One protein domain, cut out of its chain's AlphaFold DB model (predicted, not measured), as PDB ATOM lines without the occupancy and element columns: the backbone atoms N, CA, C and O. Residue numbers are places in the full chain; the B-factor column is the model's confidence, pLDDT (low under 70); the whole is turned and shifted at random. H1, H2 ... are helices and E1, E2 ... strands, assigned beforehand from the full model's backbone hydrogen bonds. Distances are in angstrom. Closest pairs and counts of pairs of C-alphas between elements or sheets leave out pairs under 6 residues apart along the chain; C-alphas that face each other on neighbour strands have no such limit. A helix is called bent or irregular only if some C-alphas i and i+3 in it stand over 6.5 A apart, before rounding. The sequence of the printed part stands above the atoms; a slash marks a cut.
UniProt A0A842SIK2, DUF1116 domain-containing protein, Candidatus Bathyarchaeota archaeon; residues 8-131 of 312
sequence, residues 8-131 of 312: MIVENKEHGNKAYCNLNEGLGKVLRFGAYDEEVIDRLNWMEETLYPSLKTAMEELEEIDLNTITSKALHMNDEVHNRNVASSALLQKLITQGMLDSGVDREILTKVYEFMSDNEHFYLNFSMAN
ATOM      1  N   MET A   8     121.001  87.302 126.975       95.44
ATOM      2  CA  MET A   8     121.343  86.264 126.013       95.44
ATOM      3  C   MET A   8     122.124  85.151 126.714       95.44
ATOM      4  O   MET A   8     122.838  85.402 127.691       95.44
ATOM      5  N   ILE A   9     122.019  83.938 126.181       97.44
ATOM      6  CA  ILE A   9     122.733  82.759 126.669       97.44
ATOM      7  C   ILE A   9     123.631  82.270 125.539       97.44
ATOM      8  O   ILE A   9     123.136  81.927 124.469       97.44
ATOM      9  N   VAL A  10     124.938  82.237 125.779       98.44
ATOM     10  CA  VAL A  10     125.916  81.699 124.829       98.44
ATOM     11  C   VAL A  10     126.520  80.439 125.420       98.44
ATOM     12  O   VAL A  10     127.104  80.475 126.501       98.44
ATOM     13  N   GLU A  11     126.366  79.325 124.714       98.38
ATOM     14  CA  GLU A  11     126.914  78.028 125.098       98.38
ATOM     15  C   GLU A  11     128.138  77.702 124.243       98.38
ATOM     16  O   GLU A  11     128.084  77.725 123.014       98.38
ATOM     17  N   ASN A  12     129.250  77.380 124.898       97.75
ATOM     18  CA  ASN A  12     130.403  76.796 124.234       97.75
ATOM     19  C   ASN A  12     130.139  75.300 124.036       97.75
ATOM     20  O   ASN A  12     130.260  74.526 124.980       97.75
ATOM     21  N   LYS A  13     129.786  74.885 122.818       96.12
ATOM     22  CA  LYS A  13     129.402  73.493 122.535       96.12
ATOM     23  C   LYS A  13     130.495  72.455 122.788       96.12
ATOM     24  O   LYS A  13     130.165  71.318 123.103       96.12
ATOM     25  N   GLU A  14     131.765  72.830 122.660       96.19
ATOM     26  CA  GLU A  14     132.878  71.896 122.862       96.19
ATOM     27  C   GLU A  14     133.054  71.549 124.348       96.19
ATOM     28  O   GLU A  14     133.320  70.404 124.702       96.19
ATOM     29  N   HIS A  15     132.870  72.536 125.229       96.38
ATOM     30  CA  HIS A  15     133.158  72.405 126.662       96.38
ATOM     31  C   HIS A  15     131.906  72.425 127.558       96.38
ATOM     32  O   HIS A  15     131.998  72.166 128.755       96.38
ATOM     33  N   GLY A  16     130.733  72.737 127.003       96.69
ATOM     34  CA  GLY A  16     129.439  72.787 127.693       96.69
ATOM     35  C   GLY A  16     129.239  73.979 128.639       96.69
ATOM     36  O   GLY A  16     128.167  74.116 129.232       96.69
ATOM     37  N   ASN A  17     130.239  74.851 128.812       97.38
ATOM     38  CA  ASN A  17     130.122  76.028 129.670       97.38
ATOM     39  C   ASN A  17     129.283  77.137 129.008       97.38
ATOM     40  O   ASN A  17     129.197  77.238 127.783       97.38
ATOM     41  N   LYS A  18     128.671  77.991 129.837       98.12
ATOM     42  CA  LYS A  18     127.778  79.073 129.397       98.12
ATOM     43  C   LYS A  18     128.270  80.433 129.860       98.12
ATOM     44  O   LYS A  18     128.768  80.563 130.974       98.12
ATOM     45  N   ALA A  19     128.049  81.441 129.029       98.31
ATOM     46  CA  ALA A  19     128.196  82.843 129.380       98.31
ATOM     47  C   ALA A  19     126.898  83.604 129.103       98.31
ATOM     48  O   ALA A  19     126.081  83.204 128.271       98.31
ATOM     49  N   TYR A  20     126.729  84.718 129.809       98.00
ATOM     50  CA  TYR A  20     125.518  85.526 129.778       98.00
ATOM     51  C   TYR A  20     125.892  86.994 129.623       98.00
ATOM     52  O   TYR A  20     126.880  87.453 130.197       98.00
ATOM     53  N   CYS A  21     125.091  87.739 128.873       98.00
ATOM     54  CA  CYS A  21     125.212  89.188 128.771       98.00
ATOM     55  C   CYS A  21     123.822  89.788 128.540       98.00
ATOM     56  O   CYS A  21     122.950  89.137 127.964       98.00
ATOM     57  N   ASN A  22     123.585  91.008 129.016       96.75
ATOM     58  CA  ASN A  22     122.347  91.722 128.709       96.75
ATOM     59  C   ASN A  22     122.313  92.158 127.235       96.75
ATOM     60  O   ASN A  22     123.316  92.070 126.532       96.75
ATOM     61  N   LEU A  23     121.171  92.648 126.762       96.62
ATOM     62  CA  LEU A  23     121.054  93.224 125.419       96.62
ATOM     63  C   LEU A  23     121.524  94.684 125.387       96.62
ATOM     64  O   LEU A  23     121.415  95.411 126.377       96.62
ATOM     65  N   ASN A  24     122.030  95.123 124.234       96.44
ATOM     66  CA  ASN A  24     122.427  96.510 124.037       96.44
ATOM     67  C   ASN A  24     121.186  97.403 123.874       96.44
ATOM     68  O   ASN A  24     120.377  97.195 122.975       96.44
ATOM     69  N   GLU A  25     121.060  98.412 124.730       94.56
ATOM     70  CA  GLU A  25     119.900  99.312 124.799       94.56
ATOM     71  C   GLU A  25     119.892 100.455 123.764       94.56
ATOM     72  O   GLU A  25     118.938 101.223 123.727       94.56
ATOM     73  N   GLY A  26     120.928 100.585 122.928       91.81
ATOM     74  CA  GLY A  26     121.048 101.665 121.938       91.81
ATOM     75  C   GLY A  26     122.206 102.621 122.219       91.81
ATOM     76  O   GLY A  26     123.049 102.362 123.078       91.81
ATOM     77  N   LEU A  27     122.274 103.725 121.477       85.06
ATOM     78  CA  LEU A  27     123.278 104.785 121.636       85.06
ATOM     79  C   LEU A  27     122.692 106.002 122.373       85.06
ATOM     80  O   LEU A  27     121.481 106.137 122.512       85.06
ATOM     81  N   GLY A  28     123.557 106.909 122.838       86.56
ATOM     82  CA  GLY A  28     123.138 108.141 123.511       86.56
ATOM     83  C   GLY A  28     122.893 107.957 125.008       86.56
ATOM     84  O   GLY A  28     123.776 107.490 125.728       86.56
ATOM     85  N   LYS A  29     121.716 108.374 125.488       89.94
ATOM     86  CA  LYS A  29     121.364 108.376 126.913       89.94
ATOM     87  C   LYS A  29     120.936 106.982 127.358       89.94
ATOM     88  O   LYS A  29     119.843 106.543 127.029       89.94
ATOM     89  N   VAL A  30     121.801 106.281 128.086       94.62
ATOM     90  CA  VAL A  30     121.636 104.847 128.378       94.62
ATOM     91  C   VAL A  30     122.039 104.487 129.808       94.62
ATOM     92  O   VAL A  30     122.939 105.105 130.389       94.62
ATOM     93  N   LEU A  31     121.405 103.459 130.372       96.38
ATOM     94  CA  LEU A  31     121.642 102.956 131.721       96.38
ATOM     95  C   LEU A  31     123.073 102.463 131.906       96.38
ATOM     96  O   LEU A  31     123.657 102.703 132.963       96.38
ATOM     97  N   ARG A  32     123.684 101.847 130.886       94.81
ATOM     98  CA  ARG A  32     125.104 101.446 130.957       94.81
ATOM     99  C   ARG A  32     126.081 102.607 131.201       94.81
ATOM    100  O   ARG A  32     127.211 102.355 131.600       94.81
ATOM    101  N   PHE A  33     125.652 103.856 130.993       94.81
ATOM    102  CA  PHE A  33     126.402 105.065 131.350       94.81
ATOM    103  C   PHE A  33     125.758 105.861 132.499       94.81
ATOM    104  O   PHE A  33     126.087 107.025 132.719       94.81
ATOM    105  N   GLY A  34     124.838 105.250 133.247       95.25
ATOM    106  CA  GLY A  34     124.243 105.821 134.453       95.25
ATOM    107  C   GLY A  34     123.024 106.717 134.230       95.25
ATOM    108  O   GLY A  34     122.643 107.417 135.164       95.25
ATOM    109  N   ALA A  35     122.407 106.727 133.042       95.81
ATOM    110  CA  ALA A  35     121.128 107.416 132.838       95.81
ATOM    111  C   ALA A  35     119.948 106.560 133.334       95.81
ATOM    112  O   ALA A  35     119.965 105.345 133.182       95.81
ATOM    113  N   TYR A  36     118.925 107.180 133.928       95.62
ATOM    114  CA  TYR A  36     117.773 106.468 134.511       95.62
ATOM    115  C   TYR A  36     116.476 107.298 134.509       95.62
ATOM    116  O   TYR A  36     115.596 107.108 135.345       95.62
ATOM    117  N   ASP A  37     116.364 108.266 133.607       95.06
ATOM    118  CA  ASP A  37     115.130 109.022 133.402       95.06
ATOM    119  C   ASP A  37     114.038 108.185 132.722       95.06
ATOM    120  O   ASP A  37     114.285 107.072 132.265       95.06
ATOM    121  N   GLU A  38     112.828 108.744 132.654       96.94
ATOM    122  CA  GLU A  38     111.622 108.068 132.160       96.94
ATOM    123  C   GLU A  38     111.831 107.414 130.787       96.94
ATOM    124  O   GLU A  38     111.551 106.233 130.648       96.94
ATOM    125  N   GLU A  39     112.464 108.101 129.827       95.50
ATOM    126  CA  GLU A  39     112.760 107.530 128.500       95.50
ATOM    127  C   GLU A  39     113.640 106.266 128.574       95.50
ATOM    128  O   GLU A  39     113.408 105.289 127.859       95.50
ATOM    129  N   VAL A  40     114.659 106.264 129.442       96.38
ATOM    130  CA  VAL A  40     115.549 105.106 129.615       96.38
ATOM    131  C   VAL A  40     114.788 103.949 130.250       96.38
ATOM    132  O   VAL A  40     114.917 102.814 129.799       96.38
ATOM    133  N   ILE A  41     113.984 104.229 131.275       96.75
ATOM    134  CA  ILE A  41     113.185 103.209 131.958       96.75
ATOM    135  C   ILE A  41     112.120 102.627 131.021       96.75
ATOM    136  O   ILE A  41     111.994 101.407 130.941       96.75
ATOM    137  N   ASP A  42     111.426 103.463 130.251       97.19
ATOM    138  CA  ASP A  42     110.436 103.034 129.261       97.19
ATOM    139  C   ASP A  42     111.062 102.144 128.187       97.19
ATOM    140  O   ASP A  42     110.504 101.105 127.833       97.19
ATOM    141  N   ARG A  43     112.261 102.496 127.708       96.94
ATOM    142  CA  ARG A  43     113.010 101.661 126.764       96.94
ATOM    143  C   ARG A  43     113.400 100.318 127.374       96.94
ATOM    144  O   ARG A  43     113.268  99.301 126.700       96.94
ATOM    145  N   LEU A  44     113.847 100.282 128.630       97.19
ATOM    146  CA  LEU A  44     114.177  99.027 129.316       97.19
ATOM    147  C   LEU A  44     112.941  98.139 129.514       97.19
ATOM    148  O   LEU A  44     113.021  96.941 129.248       97.19
ATOM    149  N   ASN A  45     111.801  98.722 129.895       97.81
ATOM    150  CA  ASN A  45     110.528  98.004 129.997       97.81
ATOM    151  C   ASN A  45     110.092  97.471 128.627       97.81
ATOM    152  O   ASN A  45     109.750  96.301 128.499       97.81
ATOM    153  N   TRP A  46     110.192  98.276 127.565       97.94
ATOM    154  CA  TRP A  46     109.907  97.817 126.204       97.94
ATOM    155  C   TRP A  46     110.843  96.682 125.764       97.94
ATOM    156  O   TRP A  46     110.411  95.727 125.111       97.94
ATOM    157  N   MET A  47     112.124  96.745 126.141       97.81
ATOM    158  CA  MET A  47     113.068  95.667 125.860       97.81
ATOM    159  C   MET A  47     112.682  94.366 126.578       97.81
ATOM    160  O   MET A  47     112.802  93.291 125.993       97.81
ATOM    161  N   GLU A  48     112.214  94.453 127.824       97.56
ATOM    162  CA  GLU A  48     111.721  93.316 128.608       97.56
ATOM    163  C   GLU A  48     110.413  92.742 128.043       97.56
ATOM    164  O   GLU A  48     110.296  91.530 127.866       97.56
ATOM    165  N   GLU A  49     109.444  93.599 127.729       97.69
ATOM    166  CA  GLU A  49     108.069  93.202 127.409       97.69
ATOM    167  C   GLU A  49     107.839  92.921 125.918       97.69
ATOM    168  O   GLU A  49     106.916  92.189 125.566       97.69
ATOM    169  N   THR A  50     108.651  93.500 125.027       97.69
ATOM    170  CA  THR A  50     108.456  93.410 123.569       97.69
ATOM    171  C   THR A  50     109.670  92.843 122.845       97.69
ATOM    172  O   THR A  50     109.541  91.836 122.142       97.69
ATOM    173  N   LEU A  51     110.855  93.451 123.003       97.62
ATOM    174  CA  LEU A  51     112.055  93.011 122.279       97.62
ATOM    175  C   LEU A  51     112.404  91.568 122.642       97.62
ATOM    176  O   LEU A  51     112.495  90.713 121.766       97.62
ATOM    177  N   TYR A  52     112.582  91.288 123.930       97.25
ATOM    178  CA  TYR A  52     113.053  89.989 124.388       97.25
ATOM    179  C   TYR A  52     112.102  88.835 124.042       97.25
ATOM    180  O   TYR A  52     112.591  87.852 123.483       97.25
ATOM    181  N   PRO A  53     110.774  88.926 124.262       97.06
ATOM    182  CA  PRO A  53     109.846  87.896 123.806       97.06
ATOM    183  C   PRO A  53     109.920  87.663 122.297       97.06
ATOM    184  O   PRO A  53     109.932  86.513 121.875       97.06
ATOM    185  N   SER A  54     110.060  88.720 121.490       97.75
ATOM    186  CA  SER A  54     110.189  88.594 120.030       97.75
ATOM    187  C   SER A  54     111.477  87.873 119.626       97.75
ATOM    188  O   SER A  54     111.450  86.976 118.784       97.75
ATOM    189  N   LEU A  55     112.603  88.220 120.260       97.19
ATOM    190  CA  LEU A  55     113.882  87.539 120.047       97.19
ATOM    191  C   LEU A  55     113.823  86.075 120.487       97.19
ATOM    192  O   LEU A  55     114.376  85.210 119.814       97.19
ATOM    193  N   LYS A  56     113.144  85.788 121.599       96.75
ATOM    194  CA  LYS A  56     112.960  84.426 122.092       96.75
ATOM    195  C   LYS A  56     112.174  83.581 121.089       96.75
ATOM    196  O   LYS A  56     112.640  82.503 120.746       96.75
ATOM    197  N   THR A  57     111.048  84.083 120.582       96.56
ATOM    198  CA  THR A  57     110.255  83.380 119.564       96.56
ATOM    199  C   THR A  57     111.066  83.157 118.283       96.56
ATOM    200  O   THR A  57     111.049  82.066 117.728       96.56
ATOM    201  N   ALA A  58     111.859  84.143 117.850       97.25
ATOM    202  CA  ALA A  58     112.755  83.964 116.706       97.25
ATOM    203  C   ALA A  58     113.795  82.856 116.940       97.25
ATOM    204  O   ALA A  58     114.093  82.082 116.036       97.25
ATOM    205  N   MET A  59     114.346  82.765 118.153       97.12
ATOM    206  CA  MET A  59     115.296  81.711 118.515       97.12
ATOM    207  C   MET A  59     114.657  80.319 118.588       97.12
ATOM    208  O   MET A  59     115.369  79.342 118.385       97.12
ATOM    209  N   GLU A  60     113.351  80.208 118.849       96.50
ATOM    210  CA  GLU A  60     112.638  78.921 118.800       96.50
ATOM    211  C   GLU A  60     112.602  78.346 117.372       96.50
ATOM    212  O   GLU A  60     112.713  77.134 117.218       96.50
ATOM    213  N   GLU A  61     112.546  79.198 116.340       97.44
ATOM    214  CA  GLU A  61     112.647  78.781 114.929       97.44
ATOM    215  C   GLU A  61     114.093  78.582 114.461       97.44
ATOM    216  O   GLU A  61     114.387  77.680 113.679       97.44
ATOM    217  N   LEU A  62     115.012  79.446 114.906       97.31
ATOM    218  CA  LEU A  62     116.417  79.380 114.489       97.31
ATOM    219  C   LEU A  62     117.184  78.238 115.162       97.31
ATOM    220  O   LEU A  62     118.211  77.821 114.630       97.31
ATOM    221  N   GLU A  63     116.712  77.774 116.323       96.31
ATOM    222  CA  GLU A  63     117.358  76.842 117.258       96.31
ATOM    223  C   GLU A  63     118.675  77.380 117.850       96.31
ATOM    224  O   GLU A  63     118.841  77.447 119.069       96.31
ATOM    225  N   GLU A  64     119.608  77.816 117.003       96.31
ATOM    226  CA  GLU A  64     120.898  78.370 117.389       96.31
ATOM    227  C   GLU A  64     121.462  79.366 116.371       96.31
ATOM    228  O   GLU A  64     121.137  79.365 115.185       96.31
ATOM    229  N   ILE A  65     122.369  80.224 116.846       98.12
ATOM    230  CA  ILE A  65     123.133  81.150 116.009       98.12
ATOM    231  C   ILE A  65     124.621  80.956 116.303       98.12
ATOM    232  O   ILE A  65     125.070  81.144 117.434       98.12
ATOM    233  N   ASP A  66     125.401  80.632 115.271       97.94
ATOM    234  CA  ASP A  66     126.858  80.533 115.379       97.94
ATOM    235  C   ASP A  66     127.513  81.927 115.390       97.94
ATOM    236  O   ASP A  66     127.752  82.554 114.349       97.94
ATOM    237  N   LEU A  67     127.834  82.398 116.597       98.50
ATOM    238  CA  LEU A  67     128.504  83.679 116.823       98.50
ATOM    239  C   LEU A  67     129.945  83.705 116.291       98.50
ATOM    240  O   LEU A  67     130.406  84.753 115.844       98.50
ATOM    241  N   ASN A  68     130.660  82.574 116.263       97.69
ATOM    242  CA  ASN A  68     132.010  82.535 115.694       97.69
ATOM    243  C   ASN A  68     131.967  82.767 114.182       97.69
ATOM    244  O   ASN A  68     132.789  83.519 113.656       97.69
ATOM    245  N   THR A  69     130.972  82.205 113.490       98.44
ATOM    246  CA  THR A  69     130.750  82.472 112.063       98.44
ATOM    247  C   THR A  69     130.428  83.947 111.797       98.44
ATOM    248  O   THR A  69     130.940  84.515 110.826       98.44
ATOM    249  N   ILE A  70     129.606  84.593 112.635       98.81
ATOM    250  CA  ILE A  70     129.314  86.031 112.499       98.81
ATOM    251  C   ILE A  70     130.585  86.852 112.719       98.81
ATOM    252  O   ILE A  70     130.936  87.658 111.857       98.81
ATOM    253  N   THR A  71     131.304  86.617 113.818       98.69
ATOM    254  CA  THR A  71     132.538  87.344 114.142       98.69
ATOM    255  C   THR A  71     133.603  87.162 113.058       98.69
ATOM    256  O   THR A  71     134.200  88.143 112.625       98.69
ATOM    257  N   SER A  72     133.803  85.940 112.553       98.69
ATOM    258  CA  SER A  72     134.771  85.653 111.483       98.69
ATOM    259  C   SER A  72     134.477  86.464 110.214       98.69
ATOM    260  O   SER A  72     135.359  87.138 109.682       98.69
ATOM    261  N   LYS A  73     133.208  86.500 109.776       98.75
ATOM    262  CA  LYS A  73     132.777  87.327 108.636       98.75
ATOM    263  C   LYS A  73     132.925  88.820 108.920       98.75
ATOM    264  O   LYS A  73     133.366  89.562 108.047       98.75
ATOM    265  N   ALA A  74     132.582  89.261 110.127       98.69
ATOM    266  CA  ALA A  74     132.647  90.665 110.514       98.69
ATOM    267  C   ALA A  74     134.088  91.210 110.491       98.69
ATOM    268  O   ALA A  74     134.310  92.299 109.960       98.69
ATOM    269  N   LEU A  75     135.076  90.424 110.940       98.75
ATOM    270  CA  LEU A  75     136.504  90.767 110.821       98.75
ATOM    271  C   LEU A  75     136.935  90.972 109.357       98.75
ATOM    272  O   LEU A  75     137.813  91.779 109.059       98.75
ATOM    273  N   HIS A  76     136.300  90.282 108.407       98.69
ATOM    274  CA  HIS A  76     136.548  90.476 106.970       98.69
ATOM    275  C   HIS A  76     135.744  91.641 106.376       98.69
ATOM    276  O   HIS A  76     135.976  92.042 105.237       98.69
ATOM    277  N   MET A  77     134.822  92.212 107.151       98.50
ATOM    278  CA  MET A  77     133.933  93.320 106.790       98.50
ATOM    279  C   MET A  77     134.232  94.587 107.607       98.50
ATOM    280  O   MET A  77     133.356  95.424 107.850       98.50
ATOM    281  N   ASN A  78     135.503  94.751 107.980       97.81
ATOM    282  CA  ASN A  78     136.033  95.928 108.655       97.81
ATOM    283  C   ASN A  78     135.579  96.105 110.111       97.81
ATOM    284  O   ASN A  78     135.810  97.176 110.655       97.81
ATOM    285  N   ASP A  79     134.951  95.121 110.759       98.62
ATOM    286  CA  ASP A  79     134.709  95.164 112.208       98.62
ATOM    287  C   ASP A  79     135.928  94.655 112.981       98.62
ATOM    288  O   ASP A  79     136.710  93.847 112.488       98.62
ATOM    289  N   GLU A  80     136.057  95.106 114.225       98.06
ATOM    290  CA  GLU A  80     136.913  94.477 115.236       98.06
ATOM    291  C   GLU A  80     136.099  93.940 116.425       98.06
ATOM    292  O   GLU A  80     136.661  93.307 117.312       98.06
ATOM    293  N   VAL A  81     134.770  94.113 116.388       98.06
ATOM    294  CA  VAL A  81     133.759  93.566 117.306       98.06
ATOM    295  C   VAL A  81     133.919  93.954 118.785       98.06
ATOM    296  O   VAL A  81     133.474  93.224 119.676       98.06
ATOM    297  N   HIS A  82     134.524  95.116 119.051       97.88
ATOM    298  CA  HIS A  82     134.456  95.811 120.337       97.88
ATOM    299  C   HIS A  82     133.886  97.223 120.153       97.88
ATOM    300  O   HIS A  82     132.780  97.484 120.612       97.88
ATOM    301  N   ASN A  83     134.565  98.125 119.443       95.56
ATOM    302  CA  ASN A  83     134.052  99.474 119.175       95.56
ATOM    303  C   ASN A  83     133.273  99.586 117.856       95.56
ATOM    304  O   ASN A  83     132.287 100.323 117.788       95.56
ATOM    305  N   ARG A  84     133.681  98.855 116.813       97.25
ATOM    306  CA  ARG A  84     132.981  98.800 115.525       97.25
ATOM    307  C   ARG A  84     132.334  97.433 115.344       97.25
ATOM    308  O   ARG A  84     133.018  96.425 115.167       97.25
ATOM    309  N   ASN A  85     131.003  97.453 115.342       97.75
ATOM    310  CA  ASN A  85     130.129  96.284 115.249       97.75
ATOM    311  C   ASN A  85     129.121  96.406 114.085       97.75
ATOM    312  O   ASN A  85     128.069  95.772 114.107       97.75
ATOM    313  N   VAL A  86     129.401  97.239 113.076       97.69
ATOM    314  CA  VAL A  86     128.441  97.560 112.004       97.69
ATOM    315  C   VAL A  86     128.100  96.307 111.196       97.69
ATOM    316  O   VAL A  86     126.932  95.990 110.972       97.69
ATOM    317  N   ALA A  87     129.123  95.564 110.767       98.44
ATOM    318  CA  ALA A  87     128.927  94.375 109.944       98.44
ATOM    319  C   ALA A  87     128.307  93.229 110.750       98.44
ATOM    320  O   ALA A  87     127.380  92.566 110.288       98.44
ATOM    321  N   SER A  88     128.808  93.002 111.959       98.62
ATOM    322  CA  SER A  88     128.334  91.956 112.861       98.62
ATOM    323  C   SER A  88     126.894  92.186 113.326       98.62
ATOM    324  O   SER A  88     126.100  91.244 113.292       98.62
ATOM    325  N   SER A  89     126.514  93.427 113.651       98.50
ATOM    326  CA  SER A  89     125.128  93.782 113.989       98.50
ATOM    327  C   SER A  89     124.190  93.547 112.806       98.50
ATOM    328  O   SER A  89     123.154  92.913 112.982       98.50
ATOM    329  N   ALA A  90     124.579  93.933 111.585       98.44
ATOM    330  CA  ALA A  90     123.779  93.677 110.384       98.44
ATOM    331  C   ALA A  90     123.646  92.174 110.056       98.44
ATOM    332  O   ALA A  90     122.573  91.700 109.675       98.44
ATOM    333  N   LEU A  91     124.723  91.395 110.216       98.69
ATOM    334  CA  LEU A  91     124.703  89.941 110.016       98.69
ATOM    335  C   LEU A  91     123.800  89.239 111.037       98.69
ATOM    336  O   LEU A  91     123.034  88.353 110.655       98.69
ATOM    337  N   LEU A  92     123.868  89.642 112.308       98.44
ATOM    338  CA  LEU A  92     122.996  89.126 113.360       98.44
ATOM    339  C   LEU A  92     121.534  89.513 113.101       98.44
ATOM    340  O   LEU A  92     120.654  88.655 113.133       98.44
ATOM    341  N   GLN A  93     121.282  90.785 112.785       97.75
ATOM    342  CA  GLN A  93     119.952  91.298 112.466       97.75
ATOM    343  C   GLN A  93     119.308  90.529 111.319       97.75
ATOM    344  O   GLN A  93     118.132  90.181 111.409       97.75
ATOM    345  N   LYS A  94     120.069  90.209 110.268       98.06
ATOM    346  CA  LYS A  94     119.586  89.391 109.152       98.06
ATOM    347  C   LYS A  94     119.041  88.037 109.623       98.06
ATOM    348  O   LYS A  94     117.979  87.631 109.164       98.06
ATOM    349  N   LEU A  95     119.759  87.341 110.508       98.19
ATOM    350  CA  LEU A  95     119.347  86.025 111.013       98.19
ATOM    351  C   LEU A  95     118.127  86.135 111.927       98.19
ATOM    352  O   LEU A  95     117.142  85.435 111.720       98.19
ATOM    353  N   ILE A  96     118.160  87.064 112.883       97.69
ATOM    354  CA  ILE A  96     117.054  87.290 113.820       97.69
ATOM    355  C   ILE A  96     115.777  87.700 113.076       97.69
ATOM    356  O   ILE A  96     114.699  87.206 113.387       97.69
ATOM    357  N   THR A  97     115.888  88.560 112.060       97.56
ATOM    358  CA  THR A  97     114.741  88.982 111.240       97.56
ATOM    359  C   THR A  97     114.121  87.801 110.503       97.56
ATOM    360  O   THR A  97     112.899  87.701 110.457       97.56
ATOM    361  N   GLN A  98     114.941  86.892 109.965       97.56
ATOM    362  CA  GLN A  98     114.442  85.657 109.358       97.56
ATOM    363  C   GLN A  98     113.667  84.820 110.385       97.56
ATOM    364  O   GLN A  98     112.520  84.477 110.124       97.56
ATOM    365  N   GLY A  99     114.234  84.597 111.575       98.06
ATOM    366  CA  GLY A  99     113.557  83.859 112.647       98.06
ATOM    367  C   GLY A  99     112.222  84.486 113.066       98.06
ATOM    368  O   GLY A  99     111.234  83.779 113.215       98.06
ATOM    369  N   MET A 100     112.150  85.818 113.188       97.88
ATOM    370  CA  MET A 100     110.894  86.515 113.513       97.88
ATOM    371  C   MET A 100     109.830  86.387 112.413       97.88
ATOM    372  O   MET A 100     108.637  86.329 112.716       97.88
ATOM    373  N   LEU A 101     110.245  86.389 111.141       97.94
ATOM    374  CA  LEU A 101     109.338  86.193 110.006       97.94
ATOM    375  C   LEU A 101     108.777  84.769 109.995       97.94
ATOM    376  O   LEU A 101     107.570  84.598 109.825       97.94
ATOM    377  N   ASP A 102     109.642  83.776 110.198       97.69
ATOM    378  CA  ASP A 102     109.265  82.361 110.193       97.69
ATOM    379  C   ASP A 102     108.347  82.021 111.373       97.69
ATOM    380  O   ASP A 102     107.359  81.306 111.204       97.69
ATOM    381  N   SER A 103     108.587  82.635 112.534       96.88
ATOM    382  CA  SER A 103     107.783  82.415 113.737       96.88
ATOM    383  C   SER A 103     106.450  83.177 113.743       96.88
ATOM    384  O   SER A 103     105.685  83.093 114.708       96.88
ATOM    385  N   GLY A 104     106.181  83.991 112.717       94.75
ATOM    386  CA  GLY A 104     104.947  84.764 112.595       94.75
ATOM    387  C   GLY A 104     104.774  85.870 113.640       94.75
ATOM    388  O   GLY A 104     103.637  86.147 114.030       94.75
ATOM    389  N   VAL A 105     105.864  86.507 114.102       96.31
ATOM    390  CA  VAL A 105     105.768  87.712 114.952       96.31
ATOM    391  C   VAL A 105     104.887  88.755 114.258       96.31
ATOM    392  O   VAL A 105     104.991  88.964 113.047       96.31
ATOM    393  N   ASP A 106     104.016  89.420 115.027       97.75
ATOM    394  CA  ASP A 106     103.152  90.476 114.496       97.75
ATOM    395  C   ASP A 106     103.968  91.524 113.721       97.75
ATOM    396  O   ASP A 106     105.045  91.948 114.145       97.75
ATOM    397  N   ARG A 107     103.440  91.962 112.575       97.81
ATOM    398  CA  ARG A 107     104.160  92.849 111.656       97.81
ATOM    399  C   ARG A 107     104.551  94.176 112.306       97.81
ATOM    400  O   ARG A 107     105.620  94.701 111.990       97.81
ATOM    401  N   GLU A 108     103.703  94.743 113.159       98.00
ATOM    402  CA  GLU A 108     103.997  96.003 113.839       98.00
ATOM    403  C   GLU A 108     105.129  95.818 114.856       98.00
ATOM    404  O   GLU A 108     106.060  96.622 114.892       98.00
ATOM    405  N   ILE A 109     105.095  94.724 115.624       98.06
ATOM    406  CA  ILE A 109     106.159  94.374 116.578       98.06
ATOM    407  C   ILE A 109     107.480  94.117 115.847       98.06
ATOM    408  O   ILE A 109     108.500  94.705 116.207       98.06
ATOM    409  N   LEU A 110     107.457  93.298 114.793       98.19
ATOM    410  CA  LEU A 110     108.631  92.992 113.977       98.19
ATOM    411  C   LEU A 110     109.263  94.271 113.430       98.19
ATOM    412  O   LEU A 110     110.478  94.430 113.511       98.19
ATOM    413  N   THR A 111     108.446  95.195 112.913       98.19
ATOM    414  CA  THR A 111     108.932  96.476 112.381       98.19
ATOM    415  C   THR A 111     109.657  97.278 113.463       98.19
ATOM    416  O   THR A 111     110.788  97.696 113.239       98.19
ATOM    417  N   LYS A 112     109.076  97.403 114.664       97.94
ATOM    418  CA  LYS A 112     109.700  98.126 115.789       97.94
ATOM    419  C   LYS A 112     111.009  97.481 116.253       97.94
ATOM    420  O   LYS A 112     111.978  98.181 116.525       97.94
ATOM    421  N   VAL A 113     111.056  96.150 116.340       97.94
ATOM    422  CA  VAL A 113     112.282  95.417 116.708       97.94
ATOM    423  C   VAL A 113     113.362  95.591 115.641       97.94
ATOM    424  O   VAL A 113     114.522  95.846 115.968       97.94
ATOM    425  N   TYR A 114     112.984  95.501 114.366       97.69
ATOM    426  CA  TYR A 114     113.896  95.721 113.252       97.69
ATOM    427  C   TYR A 114     114.464  97.147 113.254       97.69
ATOM    428  O   TYR A 114     115.670  97.309 113.076       97.69
ATOM    429  N   GLU A 115     113.629  98.166 113.469       96.81
ATOM    430  CA  GLU A 115     114.047  99.571 113.575       96.81
ATOM    431  C   GLU A 115     115.011  99.769 114.748       96.81
ATOM    432  O   GLU A 115     116.113 100.274 114.550       96.81
ATOM    433  N   PHE A 116     114.673  99.250 115.934       96.88
ATOM    434  CA  PHE A 116     115.542  99.315 117.112       96.88
ATOM    435  C   PHE A 116     116.935  98.715 116.863       96.88
ATOM    436  O   PHE A 116     117.946  99.285 117.270       96.88
ATOM    437  N   MET A 117     117.005  97.565 116.185       96.38
ATOM    438  CA  MET A 117     118.284  96.942 115.831       96.38
ATOM    439  C   MET A 117     119.018  97.702 114.720       96.38
ATOM    440  O   MET A 117     120.244  97.781 114.760       96.38
ATOM    441  N   SER A 118     118.292  98.264 113.748       94.94
ATOM    442  CA  SER A 118     118.872  99.038 112.637       94.94
ATOM    443  C   SER A 118     119.532 100.323 113.124       94.94
ATOM    444  O   SER A 118     120.622 100.661 112.674       94.94
ATOM    445  N   ASP A 119     118.897 101.005 114.077       94.81
ATOM    446  CA  ASP A 119     119.403 102.248 114.668       94.81
ATOM    447  C   ASP A 119     120.525 101.995 115.693       94.81
ATOM    448  O   ASP A 119     121.163 102.930 116.186       94.81
ATOM    449  N   ASN A 120     120.801 100.725 116.009       94.62
ATOM    450  CA  ASN A 120     121.837 100.305 116.938       94.62
ATOM    451  C   ASN A 120     122.925  99.480 116.239       94.62
ATOM    452  O   ASN A 120     123.045  98.269 116.421       94.62
ATOM    453  N   GLU A 121     123.817 100.159 115.520       93.38
ATOM    454  CA  GLU A 121     125.000  99.535 114.899       93.38
ATOM    455  C   GLU A 121     125.968  98.885 115.914       93.38
ATOM    456  O   GLU A 121     126.929  98.214 115.534       93.38
ATOM    457  N   HIS A 122     125.727  99.079 117.212       94.75
ATOM    458  CA  HIS A 122     126.497  98.520 118.315       94.75
ATOM    459  C   HIS A 122     125.814  97.308 118.981       94.75
ATOM    460  O   HIS A 122     126.301  96.809 119.999       94.75
ATOM    461  N   PHE A 123     124.704  96.810 118.420       97.31
ATOM    462  CA  PHE A 123     123.891  95.750 119.022       97.31
ATOM    463  C   PHE A 123     124.668  94.444 119.254       97.31
ATOM    464  O   PHE A 123     124.465  93.778 120.272       97.31
ATOM    465  N   TYR A 124     125.606  94.102 118.363       98.31
ATOM    466  CA  TYR A 124     126.404  92.877 118.467       98.31
ATOM    467  C   TYR A 124     127.458  92.884 119.585       98.31
ATOM    468  O   TYR A 124     127.911  91.807 119.971       98.31
ATOM    469  N   LEU A 125     127.834  94.038 120.162       97.94
ATOM    470  CA  LEU A 125     128.893  94.095 121.188       97.94
ATOM    471  C   LEU A 125     128.643  93.087 122.315       97.94
ATOM    472  O   LEU A 125     129.526  92.318 122.685       97.94
ATOM    473  N   ASN A 126     127.426  93.065 122.850       98.00
ATOM    474  CA  ASN A 126     127.086  92.214 123.980       98.00
ATOM    475  C   ASN A 126     127.171  90.712 123.618       98.00
ATOM    476  O   ASN A 126     127.591  89.900 124.444       98.00
ATOM    477  N   PHE A 127     126.870  90.352 122.363       98.38
ATOM    478  CA  PHE A 127     127.043  88.994 121.826       98.38
ATOM    479  C   PHE A 127     128.523  88.641 121.658       98.38
ATOM    480  O   PHE A 127     128.944  87.552 122.047       98.38
ATOM    481  N   SER A 128     129.328  89.580 121.152       98.31
ATOM    482  CA  SER A 128     130.787  89.450 121.064       98.31
ATOM    483  C   SER A 128     131.417  89.221 122.443       98.31
ATOM    484  O   SER A 128     132.239  88.315 122.616       98.31
ATOM    485  N   MET A 129     130.971  89.970 123.457       98.69
ATOM    486  CA  MET A 129     131.428  89.828 124.839       98.69
ATOM    487  C   MET A 129     131.059  88.466 125.431       98.69
ATOM    488  O   MET A 129     131.920  87.799 126.006       98.69
ATOM    489  N   ALA A 130     129.808  88.023 125.271       98.56
ATOM    490  CA  ALA A 130     129.368  86.716 125.760       98.56
ATOM    491  C   ALA A 130     130.103  85.563 125.055       98.56
ATOM    492  O   ALA A 130     130.558  84.636 125.724       98.56
ATOM    493  N   ASN A 131     130.305  85.645 123.735       98.44
ATOM    494  CA  ASN A 131     131.092  84.668 122.975       98.44
ATOM    495  C   ASN A 131     132.555  84.615 123.441       98.44
ATOM    496  O   ASN A 131     133.123  83.540 123.656       98.44
TER     497      ASN A 131
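Overview. This is residues 8 to 131 of the 312 residues of the protein "DUF1116 domain-containing protein" of Candidatus Bathyarchaeota archaeon (UniProt A0A842SIK2). Helix H3 is the middle of a helical body: H4 folds back side by side with it, arm H1b of the bent helix H1 crosses its last residues, and H2 folds back against its first part. H5 packs between H2 and one face of a small two-stranded hairpin, E1 and E2, while H1a, the other arm of H1, leads away and touches no helix. The printed part has 124 residues, with two named strands and then five named helices in the order E1 E2 H1 H2 H3 H4 H5; the sheet, E1 - E2, is antiparallel. The class is mostly helix. The whole is compact, with a radius of gyration of the C-alphas of 14.4 A and spans of 42 by 34 by 28 A.

Along the chain. E1, residues 8 to 11, begins at C-alpha 8 (121.343, 86.264, 126.013) and is 10.0 A long; E2, residues 18 to 22, is 13.8 A long. H1, residues 38 to 62, was assigned as one helix by its hydrogen bonds but is bent, with C-alphas 49 and 52 6.7 A apart. Its arms are H1a, residues 38 to 49, 16.0 A long, and H1b, residues 52 to 62, 14.9 A long. H2 is residues 67 to 75, 12.3 A. H3, residues 86 to 102, is 24.5 A long and begins at C-alpha 86 (128.441, 97.560, 112.004). H4, residues 107 to 118, is 16.0 A long. H5, residues 125 to 131, is 9.8 A long and ends at C-alpha 131 (131.092, 84.668, 122.975).

Arrangement. H3 is the hub, touching three helices. It forms a helical hairpin with H4, opposite ways at a shallow tilt of 12 degrees; the closest C-alphas, of Gln 93 and Met 117, are 6.8 A apart. With residues 96 to 102 alone it touches H1b, about perpendicular at 78 degrees, closest at the C-alphas of Ala 58 and Gly 99, 4.1 A. With residues 87 to 92 alone it touches H2, a helical hairpin at a steep tilt of 41 degrees, closest at the C-alphas of Ala 74 and Ser 88, 5.1 A. H2 touches H5, closest at the C-alphas of Leu 67 and Asn 131, 6.7 A. The closest C-alphas of E2 and H5, those of Ala 19 and Ala 130, are 5.4 A apart. E1 and E2 form a hairpin, with N 8 and O 21 and N 10 and O 19 within hydrogen-bond range, both at 2.9 A. Every O i to N i+4 pair is within hydrogen-bond range in H1a, H2, H3, H4 and H5, and 6 of 7 are in H1b.

Size, cuts and confidence. The C-alphas farthest apart, of Glu 14 and Glu 38, are 43.0 A apart. The printed part has no cut. The link from E2 to H1, residues 23 to 37, is long. No printed residue is under 70 in pLDDT, and the mean of the printed part is 97.0.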